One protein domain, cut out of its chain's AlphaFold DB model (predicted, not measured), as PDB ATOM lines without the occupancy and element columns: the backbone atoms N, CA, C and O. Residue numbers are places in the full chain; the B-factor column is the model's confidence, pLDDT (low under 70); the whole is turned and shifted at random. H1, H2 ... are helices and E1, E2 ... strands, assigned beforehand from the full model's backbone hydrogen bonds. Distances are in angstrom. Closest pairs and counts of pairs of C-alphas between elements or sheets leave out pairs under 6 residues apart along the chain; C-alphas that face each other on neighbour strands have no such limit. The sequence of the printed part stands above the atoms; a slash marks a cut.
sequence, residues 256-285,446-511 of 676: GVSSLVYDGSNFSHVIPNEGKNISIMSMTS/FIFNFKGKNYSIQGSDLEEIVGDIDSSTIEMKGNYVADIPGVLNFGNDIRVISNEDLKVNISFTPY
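AT A GLANCE: This is residues 256 to 285 and 446 to 511 of the 676 residues of the protein "F5/8 type C domain-containing protein" of Pectobacterium punjabense (UniProt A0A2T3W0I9). Look for a sandwich, two antiparallel sheets face to face with their strands at 15 degrees to each other; the larger sheet is strongly twisted and turns its edge strand E6 away from the smaller one. The one short helix, H1, packs across E4 of the larger sheet. The printed part has 96 residues, with the elements in the order E1 E2 E3 E4 E5 E6 H1 E7 E8 E9; the class is mostly strand. The sheets run E2 E8 E4 E5 E6 and E1 E9 E3 E7. The whole is compact and rounded, with a radius of gyration of the C-alphas of 12.2 A and spans of 35 by 27 by 22 A.

HOW THE PARTS SIT: Begin with the larger sheet: edge strand E2, residues 267 to 271, is antiparallel to E8, residues 494 to 498, where you find N 269 and O 496 3.0 A apart. Next comes E4, residues 446 to 450, with N 449 and O 495 2.8 A apart. E4, E5, residues 453 to 458, and E6, residues 461 to 465, form a meander, each strand the antiparallel neighbour of the one before, through two hairpins; look at N 448 and O 455, 2.9 A, and N 456 and O 463, 2.9 A. H1, residues 471 to 477, is on this sheet at a height of 8.7 A, over E4 and only just not over E5, on which 2 of its 7 C-alphas fall; it runs across the strands, at 82 degrees to E4 on the local plane. The closest C-alphas of H1 and E4 are those of Ile 474 and Phe 446, 6.4 A apart. In H1 every O i to N i+4 pair is within hydrogen-bond range. In the other sheet, only just strongly twisted with C-alphas up to 4.1 A off its best plane, E1, residues 256 to 259, pairs with E9, residues 503 to 509, at N 258 and O 504, 2.8 A. E9 pairs with E3, residues 277 to 282, at N 279 and O 507, 2.8 A, and E3 with E7, residues 481 to 485, at N 280 and O 482, 2.9 A. Between the sheets, the closest C-alphas of E5 and E7 are those of Ile 457 and Ala 482, 6.5 A apart.

IN THESE COORDINATES: Find C-alpha 256 at (32.887, -7.020, 25.661), where E1 begins. E9, the longest strand at 19.4 A, runs from C-alpha 503 at (28.849, -9.263, 16.570) to C-alpha 509 at (27.016, -4.419, 35.314). E3 measures 16.8 A, E5 16.0 A and H1 10.1 A.

THE WHOLE: The C-alphas of Ser 472 and Tyr 511 are the two farthest apart, 36.1 A. Residues 286 to 445 are not printed, and C-alphas 285 and 446 stand 14.2 A apart across this cut. Of the links printed whole, E1 to E2 and E7 to E8 are short and the others tight. The model's confidence is under 70 at residues 459 to 460 and 487 to 492.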
ATOM      1  N   GLY A 256      32.010  -7.310  26.787       89.06
ATOM      2  CA  GLY A 256      32.887  -7.020  25.661       89.06
ATOM      3  C   GLY A 256      32.232  -7.362  24.326       89.06
ATOM      4  O   GLY A 256      31.040  -7.669  24.244       89.06
ATOM      5  N   VAL A 257      33.029  -7.329  23.259       91.50
ATOM      6  CA  VAL A 257      32.569  -7.710  21.919       91.50
ATOM      7  C   VAL A 257      32.553  -9.228  21.789       91.50
ATOM      8  O   VAL A 257      33.580  -9.878  21.958       91.50
ATOM      9  N   SER A 258      31.396  -9.776  21.431       90.94
ATOM     10  CA  SER A 258      31.184 -11.211  21.245       90.94
ATOM     11  C   SER A 258      30.612 -11.497  19.862       90.94
ATOM     12  O   SER A 258      29.662 -10.845  19.428       90.94
ATOM     13  N   SER A 259      31.185 -12.478  19.164       92.12
ATOM     14  CA  SER A 259      30.607 -13.013  17.928       92.12
ATOM     15  C   SER A 259      29.588 -14.100  18.262       92.12
ATOM     16  O   SER A 259      29.851 -14.959  19.110       92.12
ATOM     17  N   LEU A 260      28.448 -14.088  17.577       92.19
ATOM     18  CA  LEU A 260      27.505 -15.197  17.613       92.19
ATOM     19  C   LEU A 260      28.036 -16.358  16.754       92.19
ATOM     20  O   LEU A 260      28.715 -16.153  15.751       92.19
ATOM     21  N   VAL A 261      27.742 -17.590  17.166       93.31
ATOM     22  CA  VAL A 261      28.214 -18.819  16.514       93.31
ATOM     23  C   VAL A 261      27.022 -19.568  15.936       93.31
ATOM     24  O   VAL A 261      25.999 -19.708  16.602       93.31
ATOM     25  N   TYR A 262      27.148 -20.055  14.702       91.38
ATOM     26  CA  TYR A 262      26.098 -20.842  14.062       91.38
ATOM     27  C   TYR A 262      25.901 -22.187  14.777       91.38
ATOM     28  O   TYR A 262      26.838 -22.980  14.876       91.38
ATOM     29  N   ASP A 263      24.686 -22.454  15.258       83.06
ATOM     30  CA  ASP A 263      24.341 -23.648  16.047       83.06
ATOM     31  C   ASP A 263      23.579 -24.730  15.259       83.06
ATOM     32  O   ASP A 263      23.105 -25.712  15.831       83.06
ATOM     33  N   GLY A 264      23.493 -24.583  13.935       81.38
ATOM     34  CA  GLY A 264      22.754 -25.489  13.050       81.38
ATOM     35  C   GLY A 264      21.377 -24.966  12.642       81.38
ATOM     36  O   GLY A 264      20.834 -25.468  11.658       81.38
ATOM     37  N   SER A 265      20.854 -23.943  13.329       85.19
ATOM     38  CA  SER A 265      19.630 -23.236  12.936       85.19
ATOM     39  C   SER A 265      19.834 -21.725  12.865       85.19
ATOM     40  O   SER A 265      19.460 -21.115  11.871       85.19
ATOM     41  N   ASN A 266      20.407 -21.119  13.905       90.38
ATOM     42  CA  ASN A 266      20.612 -19.675  13.999       90.38
ATOM     43  C   ASN A 266      22.038 -19.374  14.478       90.38
ATOM     44  O   ASN A 266      22.784 -20.260  14.896       90.38
ATOM     45  N   PHE A 267      22.436 -18.108  14.423       92.75
ATOM     46  CA  PHE A 267      23.640 -17.642  15.099       92.75
ATOM     47  C   PHE A 267      23.283 -17.331  16.548       92.75
ATOM     48  O   PHE A 267      22.303 -16.631  16.802       92.75
ATOM     49  N   SER A 268      24.052 -17.839  17.513       93.56
ATOM     50  CA  SER A 268      23.781 -17.571  18.922       93.56
ATOM     51  C   SER A 268      25.023 -17.420  19.802       93.56
ATOM     52  O   SER A 268      26.112 -17.897  19.485       93.56
ATOM     53  N   HIS A 269      24.868 -16.701  20.914       92.31
ATOM     54  CA  HIS A 269      25.900 -16.512  21.934       92.31
ATOM     55  C   HIS A 269      25.269 -16.584  23.325       92.31
ATOM     56  O   HIS A 269      24.201 -16.011  23.540       92.31
ATOM     57  N   VAL A 270      25.917 -17.286  24.255       89.19
ATOM     58  CA  VAL A 270      25.447 -17.423  25.641       89.19
ATOM     59  C   VAL A 270      26.192 -16.434  26.522       89.19
ATOM     60  O   VAL A 270      27.419 -16.399  26.513       89.19
ATOM     61  N   ILE A 271      25.446 -15.654  27.294       84.00
ATOM     62  CA  ILE A 271      25.976 -14.739  28.297       84.00
ATOM     63  C   ILE A 271      26.116 -15.525  29.607       84.00
ATOM     64  O   ILE A 271      25.124 -16.095  30.070       84.00
ATOM     65  N   PRO A 272      27.324 -15.593  30.189       70.69
ATOM     66  CA  PRO A 272      27.638 -16.579  31.221       70.69
ATOM     67  C   PRO A 272      26.970 -16.317  32.578       70.69
ATOM     68  O   PRO A 272      26.669 -17.277  33.280       70.69
ATOM     69  N   ASN A 273      26.715 -15.055  32.940       71.00
ATOM     70  CA  ASN A 273      26.325 -14.673  34.302       71.00
ATOM     71  C   ASN A 273      25.119 -13.722  34.333       71.00
ATOM     72  O   ASN A 273      24.841 -13.009  33.365       71.00
ATOM     73  N   GLU A 274      24.438 -13.671  35.481       70.75
ATOM     74  CA  GLU A 274      23.406 -12.679  35.793       70.75
ATOM     75  C   GLU A 274      24.012 -11.412  36.413       70.75
ATOM     76  O   GLU A 274      24.647 -11.453  37.465       70.75
ATOM     77  N   GLY A 275      23.783 -10.263  35.775       78.06
ATOM     78  CA  GLY A 275      24.209  -8.952  36.271       78.06
ATOM     79  C   GLY A 275      23.055  -8.134  36.855       78.06
ATOM     80  O   GLY A 275      21.880  -8.450  36.659       78.06
ATOM     81  N   LYS A 276      23.381  -7.019  37.520       86.31
ATOM     82  CA  LYS A 276      22.412  -5.966  37.874       86.31
ATOM     83  C   LYS A 276      21.746  -5.392  36.629       86.31
ATOM     84  O   LYS A 276      20.557  -5.108  36.669       86.31
ATOM     85  N   ASN A 277      22.515  -5.196  35.559       85.75
ATOM     86  CA  ASN A 277      22.041  -4.742  34.254       85.75
ATOM     87  C   ASN A 277      22.932  -5.332  33.160       85.75
ATOM     88  O   ASN A 277      24.150  -5.420  33.333       85.75
ATOM     89  N   ILE A 278      22.337  -5.681  32.025       86.44
ATOM     90  CA  ILE A 278      23.052  -6.119  30.827       86.44
ATOM     91  C   ILE A 278      22.551  -5.270  29.666       86.44
ATOM     92  O   ILE A 278      21.361  -5.271  29.382       86.44
ATOM     93  N   SER A 279      23.443  -4.551  28.999       87.88
ATOM     94  CA  SER A 279      23.135  -3.854  27.755       87.88
ATOM     95  C   SER A 279      23.784  -4.598  26.602       87.88
ATOM     96  O   SER A 279      24.969  -4.929  26.655       87.88
ATOM     97  N   ILE A 280      23.012  -4.890  25.566       88.62
ATOM     98  CA  ILE A 280      23.490  -5.584  24.376       88.62
ATOM     99  C   ILE A 280      23.197  -4.715  23.178       88.62
ATOM    100  O   ILE A 280      22.062  -4.294  22.968       88.62
ATOM    101  N   MET A 281      24.220  -4.483  22.371       88.69
ATOM    102  CA  MET A 281      24.126  -3.676  21.171       88.69
ATOM    103  C   MET A 281      24.686  -4.443  19.985       88.69
ATOM    104  O   MET A 281      25.831  -4.890  19.999       88.69
ATOM    105  N   SER A 282      23.884  -4.557  18.934       88.88
ATOM    106  CA  SER A 282      24.321  -5.061  17.637       88.88
ATOM    107  C   SER A 282      25.414  -4.157  17.090       88.88
ATOM    108  O   SER A 282      25.244  -2.941  17.007       88.88
ATOM    109  N   MET A 283      26.548  -4.734  16.712       84.31
ATOM    110  CA  MET A 283      27.619  -3.981  16.078       84.31
ATOM    111  C   MET A 283      27.425  -3.951  14.565       84.31
ATOM    112  O   MET A 283      27.038  -4.938  13.945       84.31
ATOM    113  N   THR A 284      27.765  -2.817  13.954       79.69
ATOM    114  CA  THR A 284      27.702  -2.664  12.497       79.69
ATOM    115  C   THR A 284      28.798  -3.483  11.810       79.69
ATOM    116  O   THR A 284      29.997  -3.220  11.978       79.69
ATOM    117  N   SER A 285      28.422  -4.429  10.953       74.69
ATOM    118  CA  SER A 285      29.358  -5.115  10.056       74.69
ATOM    119  C   SER A 285      29.505  -4.321   8.755       74.69
ATOM    120  O   SER A 285      28.530  -3.847   8.181       74.69
ATOM    121  N   PHE A 446      18.617  -9.065  16.903       92.12
ATOM    122  CA  PHE A 446      18.641 -10.246  17.746       92.12
ATOM    123  C   PHE A 446      17.387 -10.356  18.609       92.12
ATOM    124  O   PHE A 446      16.702  -9.373  18.907       92.12
ATOM    125  N   ILE A 447      17.105 -11.577  19.035       93.81
ATOM    126  CA  ILE A 447      16.139 -11.898  20.082       93.81
ATOM    127  C   ILE A 447      16.856 -12.585  21.243       93.81
ATOM    128  O   ILE A 447      18.032 -12.951  21.152       93.81
ATOM    129  N   PHE A 448      16.120 -12.789  22.325       90.56
ATOM    130  CA  PHE A 448      16.591 -13.483  23.509       90.56
ATOM    131  C   PHE A 448      15.984 -14.859  23.606       90.56
ATOM    132  O   PHE A 448      14.796 -15.023  23.354       90.56
ATOM    133  N   ASN A 449      16.768 -15.819  24.069       89.12
ATOM    134  CA  ASN A 449      16.252 -17.051  24.624       89.12
ATOM    135  C   ASN A 449      16.738 -17.200  26.061       89.12
ATOM    136  O   ASN A 449      17.928 -17.070  26.338       89.12
ATOM    137  N   PHE A 450      15.809 -17.463  26.971       85.19
ATOM    138  CA  PHE A 450      16.128 -17.831  28.345       85.19
ATOM    139  C   PHE A 450      15.039 -18.751  28.889       85.19
ATOM    140  O   PHE A 450      13.864 -18.638  28.521       85.19
ATOM    141  N   LYS A 451      15.424 -19.700  29.751       83.69
ATOM    142  CA  LYS A 451      14.511 -20.703  30.339       83.69
ATOM    143  C   LYS A 451      13.639 -21.423  29.287       83.69
ATOM    144  O   LYS A 451      12.488 -21.763  29.550       83.69
ATOM    145  N   GLY A 452      14.193 -21.641  28.090       85.88
ATOM    146  CA  GLY A 452      13.540 -22.353  26.986       85.88
ATOM    147  C   GLY A 452      12.490 -21.553  26.211       85.88
ATOM    148  O   GLY A 452      11.791 -22.133  25.384       85.88
ATOM    149  N   LYS A 453      12.370 -20.244  26.448       89.44
ATOM    150  CA  LYS A 453      11.414 -19.360  25.769       89.44
ATOM    151  C   LYS A 453      12.128 -18.226  25.045       89.44
ATOM    152  O   LYS A 453      13.186 -17.786  25.489       89.44
ATOM    153  N   ASN A 454      11.531 -17.761  23.951       92.31
ATOM    154  CA  ASN A 454      12.066 -16.682  23.127       92.31
ATOM    155  C   ASN A 454      11.379 -15.358  23.455       92.31
ATOM    156  O   ASN A 454      10.177 -15.343  23.703       92.31
ATOM    157  N   TYR A 455      12.123 -14.257  23.432       90.44
ATOM    158  CA  TYR A 455      11.614 -12.942  23.803       90.44
ATOM    159  C   TYR A 455      12.196 -11.831  22.935       90.44
ATOM    160  O   TYR A 455      13.364 -11.860  22.539       90.44
ATOM    161  N   SER A 456      11.377 -10.814  22.707       90.62
ATOM    162  CA  SER A 456      11.792  -9.485  22.273       90.62
ATOM    163  C   SER A 456      11.700  -8.505  23.437       90.62
ATOM    164  O   SER A 456      10.945  -8.727  24.382       90.62
ATOM    165  N   ILE A 457      12.431  -7.398  23.357       83.00
ATOM    166  CA  ILE A 457      12.240  -6.261  24.258       83.00
ATOM    167  C   ILE A 457      11.344  -5.233  23.566       83.00
ATOM    168  O   ILE A 457      11.592  -4.858  22.424       83.00
ATOM    169  N   GLN A 458      10.298  -4.776  24.251       75.75
ATOM    170  CA  GLN A 458       9.520  -3.606  23.851       75.75
ATOM    171  C   GLN A 458       9.634  -2.536  24.934       75.75
ATOM    172  O   GLN A 458       9.068  -2.662  26.018       75.75
ATOM    173  N   GLY A 459      10.372  -1.463  24.645       67.75
ATOM    174  CA  GLY A 459      10.679  -0.453  25.656       67.75
ATOM    175  C   GLY A 459      11.553  -1.049  26.760       67.75
ATOM    176  O   GLY A 459      12.710  -1.367  26.504       67.75
ATOM    177  N   SER A 460      11.002  -1.198  27.965       63.06
ATOM    178  CA  SER A 460      11.686  -1.795  29.126       63.06
ATOM    179  C   SER A 460      11.138  -3.175  29.517       63.06
ATOM    180  O   SER A 460      11.620  -3.758  30.487       63.06
ATOM    181  N   ASP A 461      10.149  -3.690  28.780       75.31
ATOM    182  CA  ASP A 461       9.449  -4.935  29.099       75.31
ATOM    183  C   ASP A 461       9.811  -6.067  28.129       75.31
ATOM    184  O   ASP A 461      10.120  -5.850  26.953       75.31
ATOM    185  N   LEU A 462       9.726  -7.300  28.630       83.56
ATOM    186  CA  LEU A 462       9.853  -8.515  27.828       83.56
ATOM    187  C   LEU A 462       8.517  -8.892  27.189       83.56
ATOM    188  O   LEU A 462       7.509  -9.052  27.877       83.56
ATOM    189  N   GLU A 463       8.541  -9.149  25.888       89.00
ATOM    190  CA  GLU A 463       7.436  -9.754  25.148       89.00
ATOM    191  C   GLU A 463       7.851 -11.162  24.710       89.00
ATOM    192  O   GLU A 463       8.822 -11.328  23.972       89.00
ATOM    193  N   GLU A 464       7.131 -12.187  25.174       91.75
ATOM    194  CA  GLU A 464       7.351 -13.571  24.736       91.75
ATOM    195  C   GLU A 464       6.995 -13.719  23.249       91.75
ATOM    196  O   GLU A 464       5.895 -13.374  22.814       91.75
ATOM    197  N   ILE A 465       7.924 -14.268  22.470       93.12
ATOM    198  CA  ILE A 465       7.727 -14.621  21.067       93.12
ATOM    199  C   ILE A 465       7.210 -16.059  21.022       93.12
ATOM    200  O   ILE A 465       7.939 -17.011  21.302       93.12
ATOM    201  N   VAL A 466       5.936 -16.205  20.665       90.31
ATOM    202  CA  VAL A 466       5.263 -17.502  20.542       90.31
ATOM    203  C   VAL A 466       5.325 -17.984  19.092       90.31
ATOM    204  O   VAL A 466       4.876 -17.275  18.193       90.31
ATOM    205  N   GLY A 467       5.820 -19.205  18.879       87.06
ATOM    206  CA  GLY A 467       5.921 -19.842  17.561       87.06
ATOM    207  C   GLY A 467       7.352 -20.223  17.187       87.06
ATOM    208  O   GLY A 467       8.259 -20.161  18.021       87.06
ATOM    209  N   ASP A 468       7.535 -20.636  15.933       85.62
ATOM    210  CA  ASP A 468       8.848 -20.980  15.386       85.62
ATOM    211  C   ASP A 468       9.704 -19.721  15.199       85.62
ATOM    212  O   ASP A 468       9.209 -18.662  14.811       85.62
ATOM    213  N   ILE A 469      11.005 -19.836  15.475       88.62
ATOM    214  CA  ILE A 469      11.965 -18.752  15.258       88.62
ATOM    215  C   ILE A 469      12.611 -18.939  13.891       88.62
ATOM    216  O   ILE A 469      13.512 -19.762  13.727       88.62
ATOM    217  N   ASP A 470      12.155 -18.145  12.929       87.75
ATOM    218  CA  ASP A 470      12.746 -18.027  11.600       87.75
ATOM    219  C   ASP A 470      13.296 -16.614  11.344       87.75
ATOM    220  O   ASP A 470      13.118 -15.688  12.149       87.75
ATOM    221  N   SER A 471      13.959 -16.430  10.198       85.25
ATOM    222  CA  SER A 471      14.518 -15.135   9.802       85.25
ATOM    223  C   SER A 471      13.457 -14.030   9.786       85.25
ATOM    224  O   SER A 471      13.729 -12.916  10.218       85.25
ATOM    225  N   SER A 472      12.224 -14.327   9.357       84.88
ATOM    226  CA  SER A 472      11.148 -13.328   9.299       84.88
ATOM    227  C   SER A 472      10.716 -12.852  10.690       84.88
ATOM    228  O   SER A 472      10.447 -11.667  10.902       84.88
ATOM    229  N   THR A 473      10.719 -13.763  11.660       89.88
ATOM    230  CA  THR A 473      10.357 -13.499  13.051       89.88
ATOM    231  C   THR A 473      11.408 -12.626  13.725       89.88
ATOM    232  O   THR A 473      11.051 -11.631  14.359       89.88
ATOM    233  N   ILE A 474      12.695 -12.938  13.538       89.94
ATOM    234  CA  ILE A 474      13.804 -12.130  14.072       89.94
ATOM    235  C   ILE A 474      13.800 -10.731  13.440       89.94
ATOM    236  O   ILE A 474      13.923  -9.737  14.155       89.94
ATOM    237  N   GLU A 475      13.546 -10.617  12.136       85.88
ATOM    238  CA  GLU A 475      13.454  -9.313  11.469       85.88
ATOM    239  C   GLU A 475      12.270  -8.466  11.961       85.88
ATOM    240  O   GLU A 475      12.373  -7.243  12.101       85.88
ATOM    241  N   MET A 476      11.132  -9.093  12.267       85.69
ATOM    242  CA  MET A 476       9.938  -8.379  12.720       85.69
ATOM    243  C   MET A 476      10.001  -8.001  14.205       85.69
ATOM    244  O   MET A 476       9.642  -6.878  14.563       85.69
ATOM    245  N   LYS A 477      10.434  -8.928  15.064       89.75
ATOM    246  CA  LYS A 477      10.352  -8.815  16.531       89.75
ATOM    247  C   LYS A 477      11.694  -8.539  17.209       89.75
ATOM    248  O   LYS A 477      11.711  -8.132  18.365       89.75
ATOM    249  N   GLY A 478      12.813  -8.748  16.526       90.50
ATOM    250  CA  GLY A 478      14.138  -8.555  17.098       90.50
ATOM    251  C   GLY A 478      14.520  -7.091  17.322       90.50
ATOM    252  O   GLY A 478      13.892  -6.154  16.819       90.50
ATOM    253  N   ASN A 479      15.594  -6.923  18.084       88.75
ATOM    254  CA  ASN A 479      16.098  -5.656  18.588       88.75
ATOM    255  C   ASN A 479      17.529  -5.413  18.108       88.75
ATOM    256  O   ASN A 479      18.291  -6.354  17.906       88.75
ATOM    257  N   TYR A 480      17.894  -4.141  17.945       86.12
ATOM    258  CA  TYR A 480      19.285  -3.738  17.705       86.12
ATOM    259  C   TYR A 480      20.025  -3.456  19.007       86.12
ATOM    260  O   TYR A 480      21.227  -3.691  19.097       86.12
ATOM    261  N   VAL A 481      19.293  -2.954  20.000       86.19
ATOM    262  CA  VAL A 481      19.766  -2.639  21.343       86.19
ATOM    263  C   VAL A 481      18.767  -3.208  22.331       86.19
ATOM    264  O   VAL A 481      17.561  -3.178  22.085       86.19
ATOM    265  N   ALA A 482      19.276  -3.726  23.432       85.81
ATOM    266  CA  ALA A 482      18.477  -4.309  24.481       85.81
ATOM    267  C   ALA A 482      19.125  -4.051  25.834       85.81
ATOM    268  O   ALA A 482      20.230  -4.530  26.089       85.81
ATOM    269  N   ASP A 483      18.404  -3.334  26.689       84.31
ATOM    270  CA  ASP A 483      18.779  -3.116  28.078       84.31
ATOM    271  C   ASP A 483      17.947  -4.040  28.961       84.31
ATOM    272  O   ASP A 483      16.716  -4.004  28.973       84.31
ATOM    273  N   ILE A 484      18.645  -4.906  29.679       79.75
ATOM    274  CA  ILE A 484      18.084  -6.009  30.436       79.75
ATOM    275  C   ILE A 484      18.354  -5.747  31.918       79.75
ATOM    276  O   ILE A 484      19.479  -5.961  32.383       79.75
ATOM    277  N   PRO A 485      17.357  -5.280  32.683       76.75
ATOM    278  CA  PRO A 485      17.532  -5.073  34.109       76.75
ATOM    279  C   PRO A 485      17.507  -6.408  34.863       76.75
ATOM    280  O   PRO A 485      16.696  -7.295  34.588       76.75
ATOM    281  N   GLY A 486      18.359  -6.532  35.878       71.12
ATOM    282  CA  GLY A 486      18.526  -7.744  36.687       71.12
ATOM    283  C   GLY A 486      17.276  -8.146  37.475       71.12
ATOM    284  O   GLY A 486      17.127  -9.306  37.852       71.12
ATOM    285  N   VAL A 487      16.319  -7.228  37.661       65.75
ATOM    286  CA  VAL A 487      15.023  -7.498  38.322       65.75
ATOM    287  C   VAL A 487      14.175  -8.548  37.599       65.75
ATOM    288  O   VAL A 487      13.281  -9.138  38.199       65.75
ATOM    289  N   LEU A 488      14.453  -8.793  36.320       68.56
ATOM    290  CA  LEU A 488      13.745  -9.769  35.497       68.56
ATOM    291  C   LEU A 488      14.244 -11.217  35.716       68.56
ATOM    292  O   LEU A 488      13.617 -12.146  35.211       68.56
ATOM    293  N   ASN A 489      15.305 -11.419  36.519       67.00
ATOM    294  CA  ASN A 489      15.765 -12.715  37.050       67.00
ATOM    295  C   ASN A 489      15.873 -13.815  35.972       67.00
ATOM    296  O   ASN A 489      15.186 -14.851  36.009       67.00
ATOM    297  N   PHE A 490      16.684 -13.542  34.950       66.00
ATOM    298  CA  PHE A 490      16.752 -14.330  33.721       66.00
ATOM    299  C   PHE A 490      17.348 -15.730  33.902       66.00
ATOM    300  O   PHE A 490      17.092 -16.592  33.059       66.00
ATOM    301  N   GLY A 491      18.022 -16.015  35.017       65.00
ATOM    302  CA  GLY A 491      18.843 -17.218  35.114       65.00
ATOM    303  C   GLY A 491      20.223 -16.991  34.489       65.00
ATOM    304  O   GLY A 491      20.399 -16.129  33.624       65.00
ATOM    305  N   ASN A 492      21.183 -17.824  34.876       66.75
ATOM    306  CA  ASN A 492      22.377 -18.055  34.068       66.75
ATOM    307  C   ASN A 492      21.918 -18.710  32.746       66.75
ATOM    308  O   ASN A 492      20.977 -19.504  32.775       66.75
ATOM    309  N   ASP A 493      22.539 -18.367  31.611       74.38
ATOM    310  CA  ASP A 493      22.212 -18.836  30.244       74.38
ATOM    311  C   ASP A 493      21.290 -17.936  29.392       74.38
ATOM    312  O   ASP A 493      20.517 -18.430  28.562       74.38
ATOM    313  N   ILE A 494      21.382 -16.606  29.514       85.50
ATOM    314  CA  ILE A 494      20.769 -15.722  28.505       85.50
ATOM    315  C   ILE A 494      21.454 -15.979  27.166       85.50
ATOM    316  O   ILE A 494      22.660 -15.780  27.021       85.50
ATOM    317  N   ARG A 495      20.684 -16.383  26.161       89.75
ATOM    318  CA  ARG A 495      21.178 -16.592  24.805       89.75
ATOM    319  C   ARG A 495      20.690 -15.479  23.890       89.75
ATOM    320  O   ARG A 495      19.490 -15.259  23.753       89.75
ATOM    321  N   VAL A 496      21.626 -14.806  23.238       92.25
ATOM    322  CA  VAL A 496      21.349 -13.872  22.142       92.25
ATOM    323  C   VAL A 496      21.280 -14.679  20.852       92.25
ATOM    324  O   VAL A 496      22.168 -15.496  20.614       92.25
ATOM    325  N   ILE A 497      20.237 -14.481  20.046       93.31
ATOM    326  CA  ILE A 497      19.995 -15.232  18.806       93.31
ATOM    327  C   ILE A 497      19.762 -14.261  17.647       93.31
ATOM    328  O   ILE A 497      18.962 -13.342  17.777       93.31
ATOM    329  N   SER A 498      20.421 -14.499  16.515       92.69
ATOM    330  CA  SER A 498      20.317 -13.739  15.263       92.69
ATOM    331  C   SER A 498      20.181 -14.697  14.072       92.69
ATOM    332  O   SER A 498      20.673 -15.826  14.116       92.69
ATOM    333  N   ASN A 499      19.535 -14.248  12.997       88.88
ATOM    334  CA  ASN A 499      19.462 -14.961  11.714       88.88
ATOM    335  C   ASN A 499      20.743 -14.832  10.874       88.88
ATOM    336  O   ASN A 499      20.941 -15.612   9.951       88.88
ATOM    337  N   GLU A 500      21.601 -13.867  11.199       84.62
ATOM    338  CA  GLU A 500      22.839 -13.557  10.475       84.62
ATOM    339  C   GLU A 500      24.056 -13.612  11.406       84.62
ATOM    340  O   GLU A 500      23.913 -13.451  12.627       84.62
ATOM    341  N   ASP A 501      25.250 -13.762  10.822       85.31
ATOM    342  CA  ASP A 501      26.525 -13.609  11.533       85.31
ATOM    343  C   ASP A 501      26.623 -12.192  12.114       85.31
ATOM    344  O   ASP A 501      26.752 -11.194  11.395       85.31
ATOM    345  N   LEU A 502      26.503 -12.108  13.437       87.06
ATOM    346  CA  LEU A 502      26.393 -10.859  14.170       87.06
ATOM    347  C   LEU A 502      27.444 -10.808  15.274       87.06
ATOM    348  O   LEU A 502      27.622 -11.744  16.055       87.06
ATOM    349  N   LYS A 503      28.093  -9.649  15.381       90.69
ATOM    350  CA  LYS A 503      28.849  -9.263  16.570       90.69
ATOM    351  C   LYS A 503      27.983  -8.373  17.437       90.69
ATOM    352  O   LYS A 503      27.392  -7.418  16.939       90.69
ATOM    353  N   VAL A 504      27.958  -8.647  18.730       90.56
ATOM    354  CA  VAL A 504      27.298  -7.803  19.722       90.56
ATOM    355  C   VAL A 504      28.327  -7.244  20.689       90.56
ATOM    356  O   VAL A 504      29.266  -7.935  21.081       90.56
ATOM    357  N   ASN A 505      28.163  -5.984  21.069       90.31
ATOM    358  CA  ASN A 505      28.844  -5.416  22.216       90.31
ATOM    359  C   ASN A 505      27.963  -5.628  23.444       90.31
ATOM    360  O   ASN A 505      26.811  -5.193  23.454       90.31
ATOM    361  N   ILE A 506      28.502  -6.299  24.452       88.94
ATOM    362  CA  ILE A 506      27.814  -6.590  25.704       88.94
ATOM    363  C   ILE A 506      28.445  -5.715  26.777       88.94
ATOM    364  O   ILE A 506      29.638  -5.830  27.043       88.94
ATOM    365  N   SER A 507      27.652  -4.857  27.396       89.38
ATOM    366  CA  SER A 507      28.036  -4.105  28.582       89.38
ATOM    367  C   SER A 507      27.347  -4.719  29.791       89.38
ATOM    368  O   SER A 507      26.121  -4.793  29.851       89.38
ATOM    369  N   PHE A 508      28.137  -5.210  30.736       88.25
ATOM    370  CA  PHE A 508      27.648  -5.982  31.872       88.25
ATOM    371  C   PHE A 508      27.933  -5.247  33.179       88.25
ATOM    372  O   PHE A 508      29.083  -4.937  33.481       88.25
ATOM    373  N   THR A 509      26.888  -4.979  33.963       90.88
ATOM    374  CA  THR A 509      27.016  -4.419  35.314       90.88
ATOM    375  C   THR A 509      26.867  -5.552  36.326       90.88
ATOM    376  O   THR A 509      25.740  -6.011  36.538       90.88
ATOM    377  N   PRO A 510      27.948  -6.022  36.966       91.75
ATOM    378  CA  PRO A 510      27.866  -7.091  37.951       91.75
ATOM    379  C   PRO A 510      27.158  -6.623  39.226       91.75
ATOM    380  O   PRO A 510      27.080  -5.429  39.538       91.75
ATOM    381  N   TYR A 511      26.676  -7.580  40.019       92.31
ATOM    382  CA  TYR A 511      26.401  -7.305  41.428       92.31
ATOM    383  C   TYR A 511      27.697  -6.952  42.169       92.31
ATOM    384  O   TYR A 511      28.790  -7.176  41.653       92.31
TER     385      TYR A 511